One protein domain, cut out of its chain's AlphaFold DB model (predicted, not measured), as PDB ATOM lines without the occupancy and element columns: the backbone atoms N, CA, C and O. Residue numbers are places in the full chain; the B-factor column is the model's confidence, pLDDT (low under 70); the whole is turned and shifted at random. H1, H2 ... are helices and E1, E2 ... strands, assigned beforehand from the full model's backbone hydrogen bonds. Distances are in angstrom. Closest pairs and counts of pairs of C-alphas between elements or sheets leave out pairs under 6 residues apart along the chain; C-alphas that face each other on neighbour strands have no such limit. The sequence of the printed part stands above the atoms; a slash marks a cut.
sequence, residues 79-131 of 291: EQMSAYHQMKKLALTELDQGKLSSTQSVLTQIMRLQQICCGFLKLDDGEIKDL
ATOM      1  N   GLU A  79     131.590  61.549 -19.025       95.81
ATOM      2  CA  GLU A  79     132.800  62.371 -18.983       95.81
ATOM      3  C   GLU A  79     133.220  62.818 -20.392       95.81
ATOM      4  O   GLU A  79     133.404  64.016 -20.629       95.81
ATOM      5  N   GLN A  80     133.302  61.883 -21.350       97.25
ATOM      6  CA  GLN A  80     133.624  62.201 -22.743       97.25
ATOM      7  C   GLN A  80     132.599  63.160 -23.352       97.25
ATOM      8  O   GLN A  80     132.977  64.117 -24.025       97.25
ATOM      9  N   MET A  81     131.304  62.940 -23.115       97.00
ATOM     10  CA  MET A  81     130.239  63.774 -23.670       97.00
ATOM     11  C   MET A  81     130.274  65.194 -23.094       97.00
ATOM     12  O   MET A  81     130.140  66.167 -23.842       97.00
ATOM     13  N   SER A  82     130.513  65.326 -21.787       96.25
ATOM     14  CA  SER A  82     130.695  66.623 -21.132       96.25
ATOM     15  C   SER A  82     131.901  67.372 -21.703       96.25
ATOM     16  O   SER A  82     131.761  68.523 -22.134       96.25
ATOM     17  N   ALA A  83     133.062  66.715 -21.794       95.69
ATOM     18  CA  ALA A  83     134.269  67.297 -22.376       95.69
ATOM     19  C   ALA A  83     134.051  67.706 -23.843       95.69
ATOM     20  O   ALA A  83     134.409  68.814 -24.251       95.69
ATOM     21  N   TYR A  84     133.395  66.848 -24.627       96.62
ATOM     22  CA  TYR A  84     133.097  67.089 -26.035       96.62
ATOM     23  C   TYR A  84     132.190  68.313 -26.226       96.62
ATOM     24  O   TYR A  84     132.464  69.170 -27.068       96.62
ATOM     25  N   HIS A  85     131.119  68.439 -25.436       95.75
ATOM     26  CA  HIS A  85     130.214  69.588 -25.507       95.75
ATOM     27  C   HIS A  85     130.882  70.893 -25.078       95.75
ATOM     28  O   HIS A  85     130.682  71.916 -25.735       95.75
ATOM     29  N   GLN A  86     131.695  70.861 -24.020       93.56
ATOM     30  CA  GLN A  86     132.459  72.026 -23.579       93.56
ATOM     31  C   GLN A  86     133.442  72.486 -24.661       93.56
ATOM     32  O   GLN A  86     133.417  73.654 -25.048       93.56
ATOM     33  N   MET A  87     134.221  71.556 -25.227       92.38
ATOM     34  CA  MET A  87     135.168  71.836 -26.310       92.38
ATOM     35  C   MET A  87     134.462  72.393 -27.552       92.38
ATOM     36  O   MET A  87     134.867  73.409 -28.112       92.38
ATOM     37  N   LYS A  88     133.343  71.779 -27.955       92.62
ATOM     38  CA  LYS A  88     132.538  72.241 -29.091       92.62
ATOM     39  C   LYS A  88     131.999  73.655 -28.864       92.62
ATOM     40  O   LYS A  88     132.039  74.473 -29.781       92.62
ATOM     41  N   LYS A  89     131.486  73.952 -27.665       90.56
ATOM     42  CA  LYS A  89     130.952  75.276 -27.318       90.56
ATOM     43  C   LYS A  89     132.047  76.340 -27.317       90.56
ATOM     44  O   LYS A  89     131.819  77.430 -27.840       90.56
ATOM     45  N   LEU A  90     133.217  76.021 -26.764       87.31
ATOM     46  CA  LEU A  90     134.374  76.910 -26.776       87.31
ATOM     47  C   LEU A  90     134.792  77.226 -28.215       87.31
ATOM     48  O   LEU A  90     134.827  78.394 -28.590       87.31
ATOM     49  N   ALA A  91     134.978  76.197 -29.045       86.38
ATOM     50  CA  ALA A  91     135.359  76.363 -30.444       86.38
ATOM     51  C   ALA A  91     134.360  77.230 -31.234       86.38
ATOM     52  O   ALA A  91     134.771  78.096 -32.002       86.38
ATOM     53  N   LEU A  92     133.049  77.047 -31.031       84.88
ATOM     54  CA  LEU A  92     132.027  77.890 -31.668       84.88
ATOM     55  C   LEU A  92     132.088  79.341 -31.172       84.88
ATOM     56  O   LEU A  92     132.050  80.265 -31.976       84.88
ATOM     57  N   THR A  93     132.261  79.544 -29.866       83.62
ATOM     58  CA  THR A  93     132.369  80.887 -29.274       83.62
ATOM     59  C   THR A  93     133.583  81.641 -29.817       83.62
ATOM     60  O   THR A  93     133.489  82.821 -30.154       83.62
ATOM     61  N   GLU A  94     134.734  80.976 -29.924       82.25
ATOM     62  CA  GLU A  94     135.948  81.579 -30.478       82.25
ATOM     63  C   GLU A  94     135.824  81.863 -31.983       82.25
ATOM     64  O   GLU A  94     136.387  82.850 -32.468       82.25
ATOM     65  N   LEU A  95     135.073  81.036 -32.720       78.94
ATOM     66  CA  LEU A  95     134.753  81.267 -34.129       78.94
ATOM     67  C   LEU A  95     133.881  82.519 -34.296       78.94
ATOM     68  O   LEU A  95     134.221  83.395 -35.093       78.94
ATOM     69  N   ASP A  96     132.805  82.628 -33.514       79.50
ATOM     70  CA  ASP A  96     131.851  83.744 -33.564       79.50
ATOM     71  C   ASP A  96     132.509  85.073 -33.169       79.50
ATOM     72  O   ASP A  96     132.232  86.121 -33.753       79.50
ATOM     73  N   GLN A  97     133.447  85.032 -32.218       76.62
ATOM     74  CA  GLN A  97     134.246  86.189 -31.802       76.62
ATOM     75  C   GLN A  97     135.389  86.527 -32.775       76.62
ATOM     76  O   GLN A  97     136.157  87.453 -32.519       76.62
ATOM     77  N   GLY A  98     135.556  85.770 -33.866       73.19
ATOM     78  CA  GLY A  98     136.639  85.958 -34.835       73.19
ATOM     79  C   GLY A  98     138.042  85.644 -34.296       73.19
ATOM     80  O   GLY A  98     139.025  85.941 -34.977       73.19
ATOM     81  N   LYS A  99     138.145  85.037 -33.104       66.88
ATOM     82  CA  LYS A  99     139.403  84.659 -32.439       66.88
ATOM     83  C   LYS A  99     140.060  83.443 -33.091       66.88
ATOM     84  O   LYS A  99     141.284  83.383 -33.158       66.88
ATOM     85  N   LEU A 100     139.268  82.530 -33.660       66.75
ATOM     86  CA  LEU A 100     139.757  81.506 -34.592       66.75
ATOM     87  C   LEU A 100     139.976  82.147 -35.970       66.75
ATOM     88  O   LEU A 100     139.177  82.024 -36.902       66.75
ATOM     89  N   SER A 101     141.046  82.931 -36.079       59.38
ATOM     90  CA  SER A 101     141.358  83.690 -37.292       59.38
ATOM     91  C   SER A 101     142.085  82.853 -38.348       59.38
ATOM     92  O   SER A 101     141.970  83.160 -39.535       59.38
ATOM     93  N   SER A 102     142.756  81.767 -37.945       68.81
ATOM     94  CA  SER A 102     143.526  80.894 -38.835       68.81
ATOM     95  C   SER A 102     142.879  79.520 -39.026       68.81
ATOM     96  O   SER A 102     142.323  78.935 -38.095       68.81
ATOM     97  N   THR A 103     143.028  78.942 -40.220       62.47
ATOM     98  CA  THR A 103     142.615  77.558 -40.514       62.47
ATOM     99  C   THR A 103     143.256  76.553 -39.554       62.47
ATOM    100  O   THR A 103     142.618  75.580 -39.167       62.47
ATOM    101  N   GLN A 104     144.495  76.810 -39.120       69.19
ATOM    102  CA  GLN A 104     145.205  75.963 -38.159       69.19
ATOM    103  C   GLN A 104     144.477  75.894 -36.812       69.19
ATOM    104  O   GLN A 104     144.288  74.804 -36.287       69.19
ATOM    105  N   SER A 105     143.997  77.030 -36.295       74.25
ATOM    106  CA  SER A 105     143.276  77.065 -35.018       74.25
ATOM    107  C   SER A 105     141.972  76.252 -35.052       74.25
ATOM    108  O   SER A 105     141.685  75.508 -34.119       74.25
ATOM    109  N   VAL A 106     141.230  76.292 -36.165       78.38
ATOM    110  CA  VAL A 106     140.006  75.491 -36.355       78.38
ATOM    111  C   VAL A 106     140.320  73.994 -36.453       78.38
ATOM    112  O   VAL A 106     139.618  73.173 -35.861       78.38
ATOM    113  N   LEU A 107     141.384  73.629 -37.174       81.56
ATOM    114  CA  LEU A 107     141.820  72.237 -37.300       81.56
ATOM    115  C   LEU A 107     142.224  71.648 -35.946       81.56
ATOM    116  O   LEU A 107     141.834  70.522 -35.644       81.56
ATOM    117  N   THR A 108     142.916  72.417 -35.103       85.44
ATOM    118  CA  THR A 108     143.257  71.994 -33.738       85.44
ATOM    119  C   THR A 108     142.008  71.665 -32.920       85.44
ATOM    120  O   THR A 108     141.970  70.631 -32.255       85.44
ATOM    121  N   GLN A 109     140.954  72.484 -33.005       87.62
ATOM    122  CA  GLN A 109     139.702  72.215 -32.285       87.62
ATOM    123  C   GLN A 109     139.010  70.939 -32.788       87.62
ATOM    124  O   GLN A 109     138.532  70.131 -31.992       87.62
ATOM    125  N   ILE A 110     139.003  70.707 -34.104       89.69
ATOM    126  CA  ILE A 110     138.482  69.466 -34.702       89.69
ATOM    127  C   ILE A 110     139.277  68.246 -34.220       89.69
ATOM    128  O   ILE A 110     138.683  67.238 -33.840       89.69
ATOM    129  N   MET A 111     140.608  68.347 -34.189       91.62
ATOM    130  CA  MET A 111     141.480  67.285 -33.687       91.62
ATOM    131  C   MET A 111     141.180  66.965 -32.220       91.62
ATOM    132  O   MET A 111     141.018  65.797 -31.884       91.62
ATOM    133  N   ARG A 112     141.030  67.979 -31.359       93.88
ATOM    134  CA  ARG A 112     140.684  67.794 -29.937       93.88
ATOM    135  C   ARG A 112     139.348  67.090 -29.741       93.88
ATOM    136  O   ARG A 112     139.253  66.184 -28.920       93.88
ATOM    137  N   LEU A 113     138.331  67.463 -30.519       95.81
ATOM    138  CA  LEU A 113     137.041  66.769 -30.501       95.81
ATOM    139  C   LEU A 113     137.205  65.279 -30.823       95.81
ATOM    140  O   LEU A 113     136.572  64.447 -30.178       95.81
ATOM    141  N   GLN A 114     138.074  64.937 -31.777       96.06
ATOM    142  CA  GLN A 114     138.318  63.545 -32.136       96.06
ATOM    143  C   GLN A 114     139.109  62.791 -31.064       96.06
ATOM    144  O   GLN A 114     138.781  61.643 -30.773       96.06
ATOM    145  N   GLN A 115     140.114  63.424 -30.454       96.50
ATOM    146  CA  GLN A 115     140.850  62.844 -29.325       96.50
ATOM    147  C   GLN A 115     139.878  62.451 -28.206       96.50
ATOM    148  O   GLN A 115     139.910  61.313 -27.738       96.50
ATOM    149  N   ILE A 116     138.929  63.337 -27.866       96.81
ATOM    150  CA  ILE A 116     137.912  63.058 -26.840       96.81
ATOM    151  C   ILE A 116     137.090  61.819 -27.215       96.81
ATOM    152  O   ILE A 116     136.872  60.958 -26.364       96.81
ATOM    153  N   CYS A 117     136.690  61.672 -28.484       96.62
ATOM    154  CA  CYS A 117     135.996  60.473 -28.974       96.62
ATOM    155  C   CYS A 117     136.855  59.195 -28.914       96.62
ATOM    156  O   CYS A 117     136.300  58.098 -28.795       96.62
ATOM    157  N   CYS A 118     138.182  59.322 -28.992       95.88
ATOM    158  CA  CYS A 118     139.142  58.222 -28.846       95.88
ATOM    159  C   CYS A 118     139.445  57.879 -27.378       95.88
ATOM    160  O   CYS A 118     139.937  56.789 -27.105       95.88
ATOM    161  N   GLY A 119     139.087  58.768 -26.443       95.38
ATOM    162  CA  GLY A 119     139.255  58.555 -25.007       95.38
ATOM    163  C   GLY A 119     140.463  59.253 -24.398       95.38
ATOM    164  O   GLY A 119     140.957  58.812 -23.371       95.38
ATOM    165  N   PHE A 120     140.949  60.332 -25.002       96.44
ATOM    166  CA  PHE A 120     141.995  61.153 -24.397       96.44
ATOM    167  C   PHE A 120     141.877  62.611 -24.850       96.44
ATOM    168  O   PHE A 120     141.105  62.945 -25.743       96.44
ATOM    169  N   LEU A 121     142.643  63.514 -24.253       94.94
ATOM    170  CA  LEU A 121     142.766  64.889 -24.723       94.94
ATOM    171  C   LEU A 121     144.195  65.370 -24.513       94.94
ATOM    172  O   LEU A 121     144.713  65.295 -23.402       94.94
ATOM    173  N   LYS A 122     144.818  65.892 -25.574       92.44
ATOM    174  CA  LYS A 122     146.116  66.561 -25.463       92.44
ATOM    175  C   LYS A 122     145.921  68.049 -25.172       92.44
ATOM    176  O   LYS A 122     145.321  68.770 -25.979       92.44
ATOM    177  N   LEU A 123     146.432  68.491 -24.030       88.69
ATOM    178  CA  LEU A 123     146.388  69.872 -23.561       88.69
ATOM    179  C   LEU A 123     147.461  70.736 -24.247       88.69
ATOM    180  O   LEU A 123     148.341  70.234 -24.950       88.69
ATOM    181  N   ASP A 124     147.348  72.058 -24.094       85.31
ATOM    182  CA  ASP A 124     148.251  73.038 -24.719       85.31
ATOM    183  C   ASP A 124     149.696  72.958 -24.197       85.31
ATOM    184  O   ASP A 124     150.633  73.248 -24.938       85.31
ATOM    185  N   ASP A 125     149.885  72.514 -22.955       87.44
ATOM    186  CA  ASP A 125     151.195  72.243 -22.344       87.44
ATOM    187  C   ASP A 125     151.814  70.905 -22.792       87.44
ATOM    188  O   ASP A 125     152.959  70.596 -22.459       87.44
ATOM    189  N   GLY A 126     151.081  70.128 -23.593       87.19
ATOM    190  CA  GLY A 126     151.499  68.833 -24.104       87.19
ATOM    191  C   GLY A 126     151.101  67.644 -23.233       87.19
ATOM    192  O   GLY A 126     151.294  66.516 -23.697       87.19
ATOM    193  N   GLU A 127     150.520  67.863 -22.048       91.88
ATOM    194  CA  GLU A 127     149.998  66.794 -21.195       91.88
ATOM    195  C   GLU A 127     148.865  66.045 -21.912       91.88
ATOM    196  O   GLU A 127     148.015  66.639 -22.585       91.88
ATOM    197  N   ILE A 128     148.858  64.718 -21.789       94.12
ATOM    198  CA  ILE A 128     147.769  63.873 -22.277       94.12
ATOM    199  C   ILE A 128     146.938  63.450 -21.077       94.12
ATOM    200  O   ILE A 128     147.426  62.751 -20.193       94.12
ATOM    201  N   LYS A 129     145.666  63.845 -21.081       94.12
ATOM    202  CA  LYS A 129     144.686  63.391 -20.104       94.12
ATOM    203  C   LYS A 129     143.857  62.258 -20.693       94.12
ATOM    204  O   LYS A 129     143.156  62.461 -21.685       94.12
ATOM    205  N   ASP A 130     143.901  61.094 -20.058       95.00
ATOM    206  CA  ASP A 130     143.027  59.972 -20.392       95.00
ATOM    207  C   ASP A 130     141.581  60.234 -19.955       95.00
ATOM    208  O   ASP A 130     141.321  60.833 -18.909       95.00
ATOM    209  N   LEU A 131     140.640  59.757 -20.766       94.12
ATOM    210  CA  LEU A 131     139.208  59.752 -20.500       94.12
ATOM    211  C   LEU A 131     138.707  58.313 -20.617       94.12
ATOM    212  O   LEU A 131     138.970  57.621 -21.609       94.12
TER     213      LEU A 131
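Overview. This is residues 79 to 131 of the 291 residues of the protein "Helicase C-terminal domain-containing protein" of Phenylobacterium sp (UniProt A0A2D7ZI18). A small hairpin of two short strands, E1 and E2, folds back beside residues 111 to 118 of H2, at one end of a helical hairpin in which H1 and H2 lie side by side. The printed part has 53 residues, with two named helices, then two named strands in an antiparallel sheet, E1 - E2; the class is mostly helix. It is compact, with a radius of gyration of the C-alphas of 11.1 A and spans of 30 by 21 by 15 A.

Along the chain. Find E1 at residues 120 to 122 and E2 at 128 to 130, ending at C-alpha 130 (143.027, 59.972, -20.392). H2 is residues 103 to 118, 22.8 A long. H1 runs 25.9 A from C-alpha 79 (132.800, 62.371, -18.983) to C-alpha 96.

Arrangement. In the E1 and E2 hairpin, look for N 121 and O 129, within hydrogen-bond range at 2.8 A. The closest C-alphas of H2 and E1, Gln 115 and Leu 121, are 5.4 A apart. H2 and E2 are near each other, with 5 pairs of C-alphas within 10 A. H1 and H2 touch, closest at the C-alphas of Tyr 84 and Leu 113, 6.0 A, at a shallow tilt of 11 degrees, opposite ways. H1 is apart from E1 and E2. In H1 and H2 every O i to N i+4 pair is within hydrogen-bond range.

Size, cuts and confidence. The C-alphas farthest apart, Gly 98 and Asp 130, are 30.4 A apart. The printed part has no cut and no long link. Residues 99 to 104 have pLDDT under 70.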